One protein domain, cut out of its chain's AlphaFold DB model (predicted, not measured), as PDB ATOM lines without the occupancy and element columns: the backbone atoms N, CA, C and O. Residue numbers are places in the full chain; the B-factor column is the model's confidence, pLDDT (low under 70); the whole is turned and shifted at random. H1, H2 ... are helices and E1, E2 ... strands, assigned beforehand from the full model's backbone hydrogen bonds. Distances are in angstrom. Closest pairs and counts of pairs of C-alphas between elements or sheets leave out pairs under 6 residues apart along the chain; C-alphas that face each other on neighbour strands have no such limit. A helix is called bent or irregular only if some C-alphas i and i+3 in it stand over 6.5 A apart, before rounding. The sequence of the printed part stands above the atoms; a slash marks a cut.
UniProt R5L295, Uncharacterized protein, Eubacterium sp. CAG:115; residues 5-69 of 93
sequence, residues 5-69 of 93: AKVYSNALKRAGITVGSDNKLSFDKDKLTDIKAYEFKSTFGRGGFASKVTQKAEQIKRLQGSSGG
ATOM      1  N   ALA A   5     136.718 154.157 163.397       81.06
ATOM      2  CA  ALA A   5     137.716 154.779 162.525       81.06
ATOM      3  C   ALA A   5     137.242 154.840 161.067       81.06
ATOM      4  O   ALA A   5     137.442 155.849 160.400       81.06
ATOM      5  N   LYS A   6     136.527 153.813 160.588       84.88
ATOM      6  CA  LYS A   6     135.955 153.822 159.231       84.88
ATOM      7  C   LYS A   6     134.849 154.864 159.076       84.88
ATOM      8  O   LYS A   6     134.844 155.584 158.080       84.88
ATOM      9  N   VAL A   7     133.969 154.995 160.072       86.19
ATOM     10  CA  VAL A   7     132.886 156.003 160.073       86.19
ATOM     11  C   VAL A   7     133.454 157.425 160.007       86.19
ATOM     12  O   VAL A   7     132.927 158.272 159.295       86.19
ATOM     13  N   TYR A   8     134.566 157.675 160.700       86.69
ATOM     14  CA  TYR A   8     135.218 158.985 160.741       86.69
ATOM     15  C   TYR A   8     136.378 159.130 159.743       86.69
ATOM     16  O   TYR A   8     137.129 160.099 159.830       86.69
ATOM     17  N   SER A   9     136.520 158.225 158.769       86.75
ATOM     18  CA  SER A   9     137.624 158.222 157.793       86.75
ATOM     19  C   SER A   9     137.791 159.559 157.061       86.75
ATOM     20  O   SER A   9     138.909 160.043 156.916       86.75
ATOM     21  N   ASN A  10     136.691 160.216 156.684       86.62
ATOM     22  CA  ASN A  10     136.722 161.534 156.039       86.62
ATOM     23  C   ASN A  10     137.168 162.671 156.971       86.62
ATOM     24  O   ASN A  10     137.782 163.633 156.515       86.62
ATOM     25  N   ALA A  11     136.845 162.604 158.263       86.75
ATOM     26  CA  ALA A  11     137.329 163.582 159.240       86.75
ATOM     27  C   ALA A  11     138.816 163.340 159.539       86.75
ATOM     28  O   ALA A  11     139.629 164.253 159.447       86.75
ATOM     29  N   LEU A  12     139.191 162.078 159.764       88.38
ATOM     30  CA  LEU A  12     140.575 161.655 159.970       88.38
ATOM     31  C   LEU A  12     141.469 162.065 158.795       88.38
ATOM     32  O   LEU A  12     142.509 162.675 159.025       88.38
ATOM     33  N   LYS A  13     141.023 161.864 157.549       88.88
ATOM     34  CA  LYS A  13     141.768 162.272 156.348       88.88
ATOM     35  C   LYS A  13     142.028 163.779 156.304       88.88
ATOM     36  O   LYS A  13     143.120 164.190 155.926       88.88
ATOM     37  N   ARG A  14     141.057 164.599 156.724       85.62
ATOM     38  CA  ARG A  14     141.208 166.063 156.826       85.62
ATOM     39  C   ARG A  14     142.155 166.487 157.945       85.62
ATOM     40  O   ARG A  14     142.794 167.522 157.829       85.62
ATOM     41  N   ALA A  15     142.289 165.664 158.980       85.75
ATOM     42  CA  ALA A  15     143.292 165.818 160.026       85.75
ATOM     43  C   ALA A  15     144.630 165.115 159.704       85.75
ATOM     44  O   ALA A  15     145.441 164.915 160.605       85.75
ATOM     45  N   GLY A  16     144.873 164.722 158.445       86.75
ATOM     46  CA  GLY A  16     146.143 164.112 158.018       86.75
ATOM     47  C   GLY A  16     146.314 162.645 158.399       86.75
ATOM     48  O   GLY A  16     147.417 162.107 158.324       86.75
ATOM     49  N   ILE A  17     145.235 161.988 158.817       88.81
ATOM     50  CA  ILE A  17     145.239 160.596 159.257       88.81
ATOM     51  C   ILE A  17     144.562 159.724 158.216       88.81
ATOM     52  O   ILE A  17     143.402 159.924 157.855       88.81
ATOM     53  N   THR A  18     145.269 158.691 157.783       90.06
ATOM     54  CA  THR A  18     144.720 157.661 156.904       90.06
ATOM     55  C   THR A  18     144.328 156.442 157.727       90.06
ATOM     56  O   THR A  18     145.050 156.037 158.638       90.06
ATOM     57  N   VAL A  19     143.176 155.852 157.404       89.75
ATOM     58  CA  VAL A  19     142.732 154.573 157.967       89.75
ATOM     59  C   VAL A  19     143.104 153.477 156.976       89.75
ATOM     60  O   VAL A  19     142.541 153.420 155.882       89.75
ATOM     61  N   GLY A  20     144.066 152.636 157.347       85.69
ATOM     62  CA  GLY A  20     144.515 151.510 156.536       85.69
ATOM     63  C   GLY A  20     143.448 150.425 156.392       85.69
ATOM     64  O   GLY A  20     142.490 150.343 157.169       85.69
ATOM     65  N   SER A  21     143.623 149.547 155.404       85.44
ATOM     66  CA  SER A  21     142.784 148.351 155.228       85.44
ATOM     67  C   SER A  21     142.861 147.400 156.430       85.44
ATOM     68  O   SER A  21     141.885 146.717 156.741       85.44
ATOM     69  N   ASP A  22     143.978 147.432 157.159       87.94
ATOM     70  CA  ASP A  22     144.219 146.734 158.424       87.94
ATOM     71  C   ASP A  22     143.596 147.436 159.650       87.94
ATOM     72  O   ASP A  22     143.767 146.991 160.784       87.94
ATOM     73  N   ASN A  23     142.829 148.508 159.431       84.50
ATOM     74  CA  ASN A  23     142.226 149.371 160.449       84.50
ATOM     75  C   ASN A  23     143.232 150.139 161.317       84.50
ATOM     76  O   ASN A  23     142.830 150.694 162.346       84.50
ATOM     77  N   LYS A  24     144.508 150.202 160.929       88.88
ATOM     78  CA  LYS A  24     145.487 151.033 161.630       88.88
ATOM     79  C   LYS A  24     145.400 152.480 161.171       88.88
ATOM     80  O   LYS A  24     144.957 152.787 160.063       88.88
ATOM     81  N   LEU A  25     145.806 153.371 162.066       89.62
ATOM     82  CA  LEU A  25     145.906 154.794 161.789       89.62
ATOM     83  C   LEU A  25     147.346 155.099 161.387       89.62
ATOM     84  O   LEU A  25     148.274 154.804 162.139       89.62
ATOM     85  N   SER A  26     147.516 155.697 160.216       89.06
ATOM     86  CA  SER A  26     148.804 156.194 159.738       89.06
ATOM     87  C   SER A  26     148.748 157.704 159.619       89.06
ATOM     88  O   SER A  26     147.740 158.265 159.184       89.06
ATOM     89  N   PHE A  27     149.832 158.352 160.021       86.19
ATOM     90  CA  PHE A  27     149.922 159.797 160.063       86.19
ATOM     91  C   PHE A  27     150.805 160.308 158.935       86.19
ATOM     92  O   PHE A  27     151.952 159.881 158.812       86.19
ATOM     93  N   ASP A  28     150.264 161.204 158.119       82.00
ATOM     94  CA  ASP A  28     150.990 161.785 157.000       82.00
ATOM     95  C   ASP A  28     151.716 163.053 157.469       82.00
ATOM     96  O   ASP A  28     151.130 164.133 157.572       82.00
ATOM     97  N   LYS A  29     152.991 162.890 157.843       73.38
ATOM     98  CA  LYS A  29     153.808 163.950 158.450       73.38
ATOM     99  C   LYS A  29     153.999 165.144 157.515       73.38
ATOM    100  O   LYS A  29     154.103 166.264 158.001       73.38
ATOM    101  N   ASP A  30     153.974 164.916 156.207       78.31
ATOM    102  CA  ASP A  30     154.159 165.962 155.202       78.31
ATOM    103  C   ASP A  30     152.900 166.822 155.033       78.31
ATOM    104  O   ASP A  30     152.973 167.960 154.586       78.31
ATOM    105  N   LYS A  31     151.734 166.316 155.454       73.19
ATOM    106  CA  LYS A  31     150.462 167.052 155.398       73.19
ATOM    107  C   LYS A  31     150.163 167.850 156.660       73.19
ATOM    108  O   LYS A  31     149.270 168.689 156.638       73.19
ATOM    109  N   LEU A  32     150.897 167.624 157.750       68.94
ATOM    110  CA  LEU A  32     150.709 168.327 159.025       68.94
ATOM    111  C   LEU A  32     150.739 169.844 158.904       68.94
ATOM    112  O   LEU A  32     149.948 170.524 159.553       68.94
ATOM    113  N   THR A  33     151.690 170.354 158.126       75.31
ATOM    114  CA  THR A  33     151.968 171.788 158.022       75.31
ATOM    115  C   THR A  33     150.840 172.543 157.329       75.31
ATOM    116  O   THR A  33     150.623 173.714 157.625       75.31
ATOM    117  N   ASP A  34     150.076 171.848 156.486       79.69
ATOM    118  CA  ASP A  34     149.012 172.434 155.672       79.69
ATOM    119  C   ASP A  34     147.615 172.201 156.272       79.69
ATOM    120  O   ASP A  34     146.616 172.764 155.808       79.69
ATOM    121  N   ILE A  35     147.511 171.378 157.322       83.94
ATOM    122  CA  ILE A  35     146.230 171.103 157.967       83.94
ATOM    123  C   ILE A  35     145.831 172.272 158.856       83.94
ATOM    124  O   ILE A  35     146.505 172.664 159.810       83.94
ATOM    125  N   LYS A  36     144.633 172.781 158.592       86.69
ATOM    126  CA  LYS A  36     144.056 173.878 159.357       86.69
ATOM    127  C   LYS A  36     143.656 173.398 160.753       86.69
ATOM    128  O   LYS A  36     143.013 172.360 160.911       86.69
ATOM    129  N   ALA A  37     143.941 174.208 161.772       84.75
ATOM    130  CA  ALA A  37     143.645 173.880 163.170       84.75
ATOM    131  C   ALA A  37     142.162 173.528 163.422       84.75
ATOM    132  O   ALA A  37     141.850 172.709 164.290       84.75
ATOM    133  N   TYR A  38     141.234 174.105 162.649       85.50
ATOM    134  CA  TYR A  38     139.811 173.787 162.774       85.50
ATOM    135  C   TYR A  38     139.468 172.366 162.290       85.50
ATOM    136  O   TYR A  38     138.539 171.768 162.830       85.50
ATOM    137  N   GLU A  39     140.205 171.796 161.329       85.62
ATOM    138  CA  GLU A  39     139.988 170.417 160.861       85.62
ATOM    139  C   GLU A  39     140.377 169.427 161.966       85.62
ATOM    140  O   GLU A  39     139.607 168.513 162.281       85.62
ATOM    141  N   PHE A  40     141.502 169.685 162.647       85.19
ATOM    142  CA  PHE A  40     141.901 168.963 163.860       85.19
ATOM    143  C   PHE A  40     140.855 169.093 164.964       85.19
ATOM    144  O   PHE A  40     140.424 168.088 165.533       85.19
ATOM    145  N   LYS A  41     140.393 170.317 165.244       86.62
ATOM    146  CA  LYS A  41     139.373 170.561 166.268       86.62
ATOM    147  C   LYS A  41     138.044 169.885 165.933       86.62
ATOM    148  O   LYS A  41     137.396 169.377 166.840       86.62
ATOM    149  N   SER A  42     137.631 169.834 164.668       85.31
ATOM    150  CA  SER A  42     136.395 169.141 164.278       85.31
ATOM    151  C   SER A  42     136.527 167.619 164.410       85.31
ATOM    152  O   SER A  42     135.597 166.943 164.847       85.31
ATOM    153  N   THR A  43     137.711 167.084 164.104       86.62
ATOM    154  CA  THR A  43     137.979 165.642 164.116       86.62
ATOM    155  C   THR A  43     138.163 165.107 165.532       86.62
ATOM    156  O   THR A  43     137.643 164.042 165.858       86.62
ATOM    157  N   PHE A  44     138.859 165.847 166.394       88.81
ATOM    158  CA  PHE A  44     139.213 165.417 167.753       88.81
ATOM    159  C   PHE A  44     138.456 166.149 168.863       88.81
ATOM    160  O   PHE A  44     138.582 165.787 170.029       88.81
ATOM    161  N   GLY A  45     137.656 167.157 168.528       82.75
ATOM    162  CA  GLY A  45     136.853 167.905 169.488       82.75
ATOM    163  C   GLY A  45     135.529 167.232 169.853       82.75
ATOM    164  O   GLY A  45     135.306 166.033 169.661       82.75
ATOM    165  N   ARG A  46     134.621 168.037 170.415       78.69
ATOM    166  CA  ARG A  46     133.315 167.589 170.920       78.69
ATOM    167  C   ARG A  46     132.466 166.997 169.788       78.69
ATOM    168  O   ARG A  46     132.190 167.679 168.812       78.69
ATOM    169  N   GLY A  47     132.047 165.737 169.936       79.19
ATOM    170  CA  GLY A  47     131.277 165.000 168.919       79.19
ATOM    171  C   GLY A  47     132.110 164.379 167.786       79.19
ATOM    172  O   GLY A  47     131.568 163.635 166.968       79.19
ATOM    173  N   GLY A  48     133.421 164.635 167.759       84.31
ATOM    174  CA  GLY A  48     134.352 164.051 166.797       84.31
ATOM    175  C   GLY A  48     134.741 162.602 167.113       84.31
ATOM    176  O   GLY A  48     134.202 161.953 168.016       84.31
ATOM    177  N   PHE A  49     135.738 162.105 166.384       87.56
ATOM    178  CA  PHE A  49     136.269 160.748 166.499       87.56
ATOM    179  C   PHE A  49     136.704 160.410 167.933       87.56
ATOM    180  O   PHE A  49     136.274 159.392 168.476       87.56
ATOM    181  N   ALA A  50     137.483 161.287 168.582       85.00
ATOM    182  CA  ALA A  50     137.952 161.072 169.955       85.00
ATOM    183  C   ALA A  50     136.792 160.931 170.946       85.00
ATOM    184  O   ALA A  50     136.764 159.993 171.738       85.00
ATOM    185  N   SER A  51     135.785 161.804 170.845       84.88
ATOM    186  CA  SER A  51     134.595 161.737 171.696       84.88
ATOM    187  C   SER A  51     133.887 160.385 171.569       84.88
ATOM    188  O   SER A  51     133.466 159.809 172.575       84.88
ATOM    189  N   LYS A  52     133.804 159.829 170.352       84.31
ATOM    190  CA  LYS A  52     133.155 158.534 170.129       84.31
ATOM    191  C   LYS A  52     133.981 157.350 170.626       84.31
ATOM    192  O   LYS A  52     133.405 156.388 171.139       84.31
ATOM    193  N   VAL A  53     135.306 157.413 170.495       86.12
ATOM    194  CA  VAL A  53     136.219 156.413 171.070       86.12
ATOM    195  C   VAL A  53     136.101 156.407 172.596       86.12
ATOM    196  O   VAL A  53     135.904 155.335 173.167       86.12
ATOM    197  N   THR A  54     136.098 157.576 173.243       84.88
ATOM    198  CA  THR A  54     135.917 157.696 174.698       84.88
ATOM    199  C   THR A  54     134.585 157.110 175.159       84.88
ATOM    200  O   THR A  54     134.574 156.284 176.065       84.88
ATOM    201  N   GLN A  55     133.468 157.431 174.491       85.25
ATOM    202  CA  GLN A  55     132.160 156.845 174.823       85.25
ATOM    203  C   GLN A  55     132.179 155.310 174.770       85.25
ATOM    204  O   GLN A  55     131.634 154.648 175.652       85.25
ATOM    205  N   LYS A  56     132.804 154.724 173.741       81.25
ATOM    206  CA  LYS A  56     132.915 153.262 173.622       81.25
ATOM    207  C   LYS A  56     133.819 152.669 174.700       81.25
ATOM    208  O   LYS A  56     133.481 151.629 175.257       81.25
ATOM    209  N   ALA A  57     134.932 153.324 175.020       79.88
ATOM    210  CA  ALA A  57     135.820 152.898 176.098       79.88
ATOM    211  C   ALA A  57     135.113 152.940 177.464       79.88
ATOM    212  O   ALA A  57     135.232 152.000 178.245       79.88
ATOM    213  N   GLU A  58     134.312 153.971 177.733       80.12
ATOM    214  CA  GLU A  58     133.499 154.068 178.950       80.12
ATOM    215  C   GLU A  58     132.417 152.989 179.019       80.12
ATOM    216  O   GLU A  58     132.207 152.408 180.082       80.12
ATOM    217  N   GLN A  59     131.754 152.678 177.900       79.25
ATOM    218  CA  GLN A  59     130.817 151.553 177.821       79.25
ATOM    219  C   GLN A  59     131.513 150.235 178.170       79.25
ATOM    220  O   GLN A  59     131.016 149.488 179.007       79.25
ATOM    221  N   ILE A  60     132.687 149.980 177.587       77.56
ATOM    222  CA  ILE A  60     133.490 148.789 177.890       77.56
ATOM    223  C   ILE A  60     133.883 148.769 179.373       77.56
ATOM    224  O   ILE A  60     133.701 147.751 180.028       77.56
ATOM    225  N   LYS A  61     134.351 149.892 179.932       73.50
ATOM    226  CA  LYS A  61     134.704 150.009 181.356       73.50
ATOM    227  C   LYS A  61     133.514 149.715 182.270       73.50
ATOM    228  O   LYS A  61     133.667 149.008 183.260       73.50
ATOM    229  N   ARG A  62     132.326 150.237 181.947       71.06
ATOM    230  CA  ARG A  62     131.096 149.958 182.703       71.06
ATOM    231  C   ARG A  62     130.716 148.486 182.625       71.06
ATOM    232  O   ARG A  62     130.349 147.927 183.644       71.06
ATOM    233  N   LEU A  63     130.848 147.858 181.460       68.69
ATOM    234  CA  LEU A  63     130.586 146.427 181.299       68.69
ATOM    235  C   LEU A  63     131.602 145.562 182.058       68.69
ATOM    236  O   LEU A  63     131.208 144.573 182.660       68.69
ATOM    237  N   GLN A  64     132.877 145.956 182.095       65.69
ATOM    238  CA  GLN A  64     133.912 145.250 182.859       65.69
ATOM    239  C   GLN A  64     133.750 145.403 184.380       65.69
ATOM    240  O   GLN A  64     134.057 144.476 185.119       65.69
ATOM    241  N   GLY A  65     133.273 146.559 184.856       59.16
ATOM    242  CA  GLY A  65     133.005 146.802 186.279       59.16
ATOM    243  C   GLY A  65     131.612 146.365 186.752       59.16
ATOM    244  O   GLY A  65     131.350 146.367 187.951       59.16
ATOM    245  N   SER A  66     130.705 146.008 185.838       54.06
ATOM    246  CA  SER A  66     129.340 145.582 186.158       54.06
ATOM    247  C   SER A  66     129.256 144.060 186.227       54.06
ATOM    248  O   SER A  66     128.582 143.414 185.433       54.06
ATOM    249  N   SER A  67     129.909 143.482 187.230       50.25
ATOM    250  CA  SER A  67     129.677 142.090 187.629       50.25
ATOM    251  C   SER A  67     128.374 141.912 188.431       50.25
ATOM    252  O   SER A  67     128.132 140.823 188.939       50.25
ATOM    253  N   GLY A  68     127.524 142.940 188.589       50.78
ATOM    254  CA  GLY A  68     126.360 142.807 189.477       50.78
ATOM    255  C   GLY A  68     125.351 143.952 189.550       50.78
ATOM    256  O   GLY A  68     124.929 144.282 190.650       50.78
ATOM    257  N   GLY A  69     124.922 144.571 188.442       49.16
ATOM    258  CA  GLY A  69     123.863 145.591 188.581       49.16
ATOM    259  C   GLY A  69     123.083 146.032 187.349       49.16
ATOM    260  O   GLY A  69     122.236 146.910 187.471       49.16
TER     261      GLY A  69
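Overview. This is residues 5 to 69 of the 93 residues of an uncharacterized protein of Eubacterium sp. CAG:115 (UniProt R5L295). A small flat body with a long helical arm: H1 packs on H3 on one side and beside the short hairpin of E1 and E2 on another, H2 sits at the far end of the body where the chain passes from the hairpin to H3, and H4 leads away from the body. Residues 54 to 69, of which 54 to 65 belong to H4, stick out and make the length. The printed part has 65 residues, with four named helices and two named strands in the order H1, E1, E2, H2, H3, H4; the sheet E1 - E2 is antiparallel, and the class is mostly helix. The whole is loose, with a radius of gyration of the C-alphas of 14.7 A, and elongated, spanning 50 by 26 by 17 A.

Arrangement. H1, residues 9 to 14, has 5 pairs of C-alphas within 8 A of E1, residues 17 to 19, the closest being those of Ser 9 and Val 19, 6.3 A apart. E1 and E2, residues 25 to 27, form a hairpin at 149 degrees; N 18 and O 26 are 2.9 A apart, within hydrogen-bond range, as are N 26 and O 18 at 2.9 A. H1 and E2 are near each other, with 6 pairs of C-alphas within 10 A. H2, residues 29 to 34, touches no helix and is apart from H1. H3, residues 37 to 44, touches H1 at a shallow tilt of 20 degrees, opposite ways; their closest C-alphas, of Ala 11 and Thr 43, are 5.3 A apart. H4, residues 49 to 65, touches H3 only at the corner by their link, with its residues 49 to 51 alone; the closest C-alphas, of Phe 44 and Ala 50, are 5.0 A apart, and the two run the same way at a shallow tilt of 25 degrees. H1 and H4 are close but not clearly touching, the closest C-alphas, of Ala 11 and Phe 49, being 7.9 A apart. In H1, H3 and H4 every O i to N i+4 pair is within hydrogen-bond range; in H2 0 of 2 are, beside 2 of 3 O i to N i+3 pairs.

Along the chain. H1 begins at C-alpha 9, (137.624, 158.222, 157.793), and is 8.7 A long. E1 measures 6.7 A and E2 6.6 A. H2, 10.1 A, is only just irregular: C-alphas 30 and 33 are 6.8 A apart. H3, 10.6 A, begins at C-alpha 37, (143.645, 173.880, 163.170). H4, 24.4 A, ends at C-alpha 65, (133.005, 146.802, 186.279).

Size, cuts and confidence. The two C-alphas farthest apart, of Asp 34 and Gly 68, are 50.3 A apart. Without residues 54 to 69 the body has 49 residues and spans 26 by 25 by 12 A. The printed part has no cut, and the five links between the named elements are tight. The mean pLDDT of the printed part is 80.8; residue 32 and residues 63 to 69 are under 70.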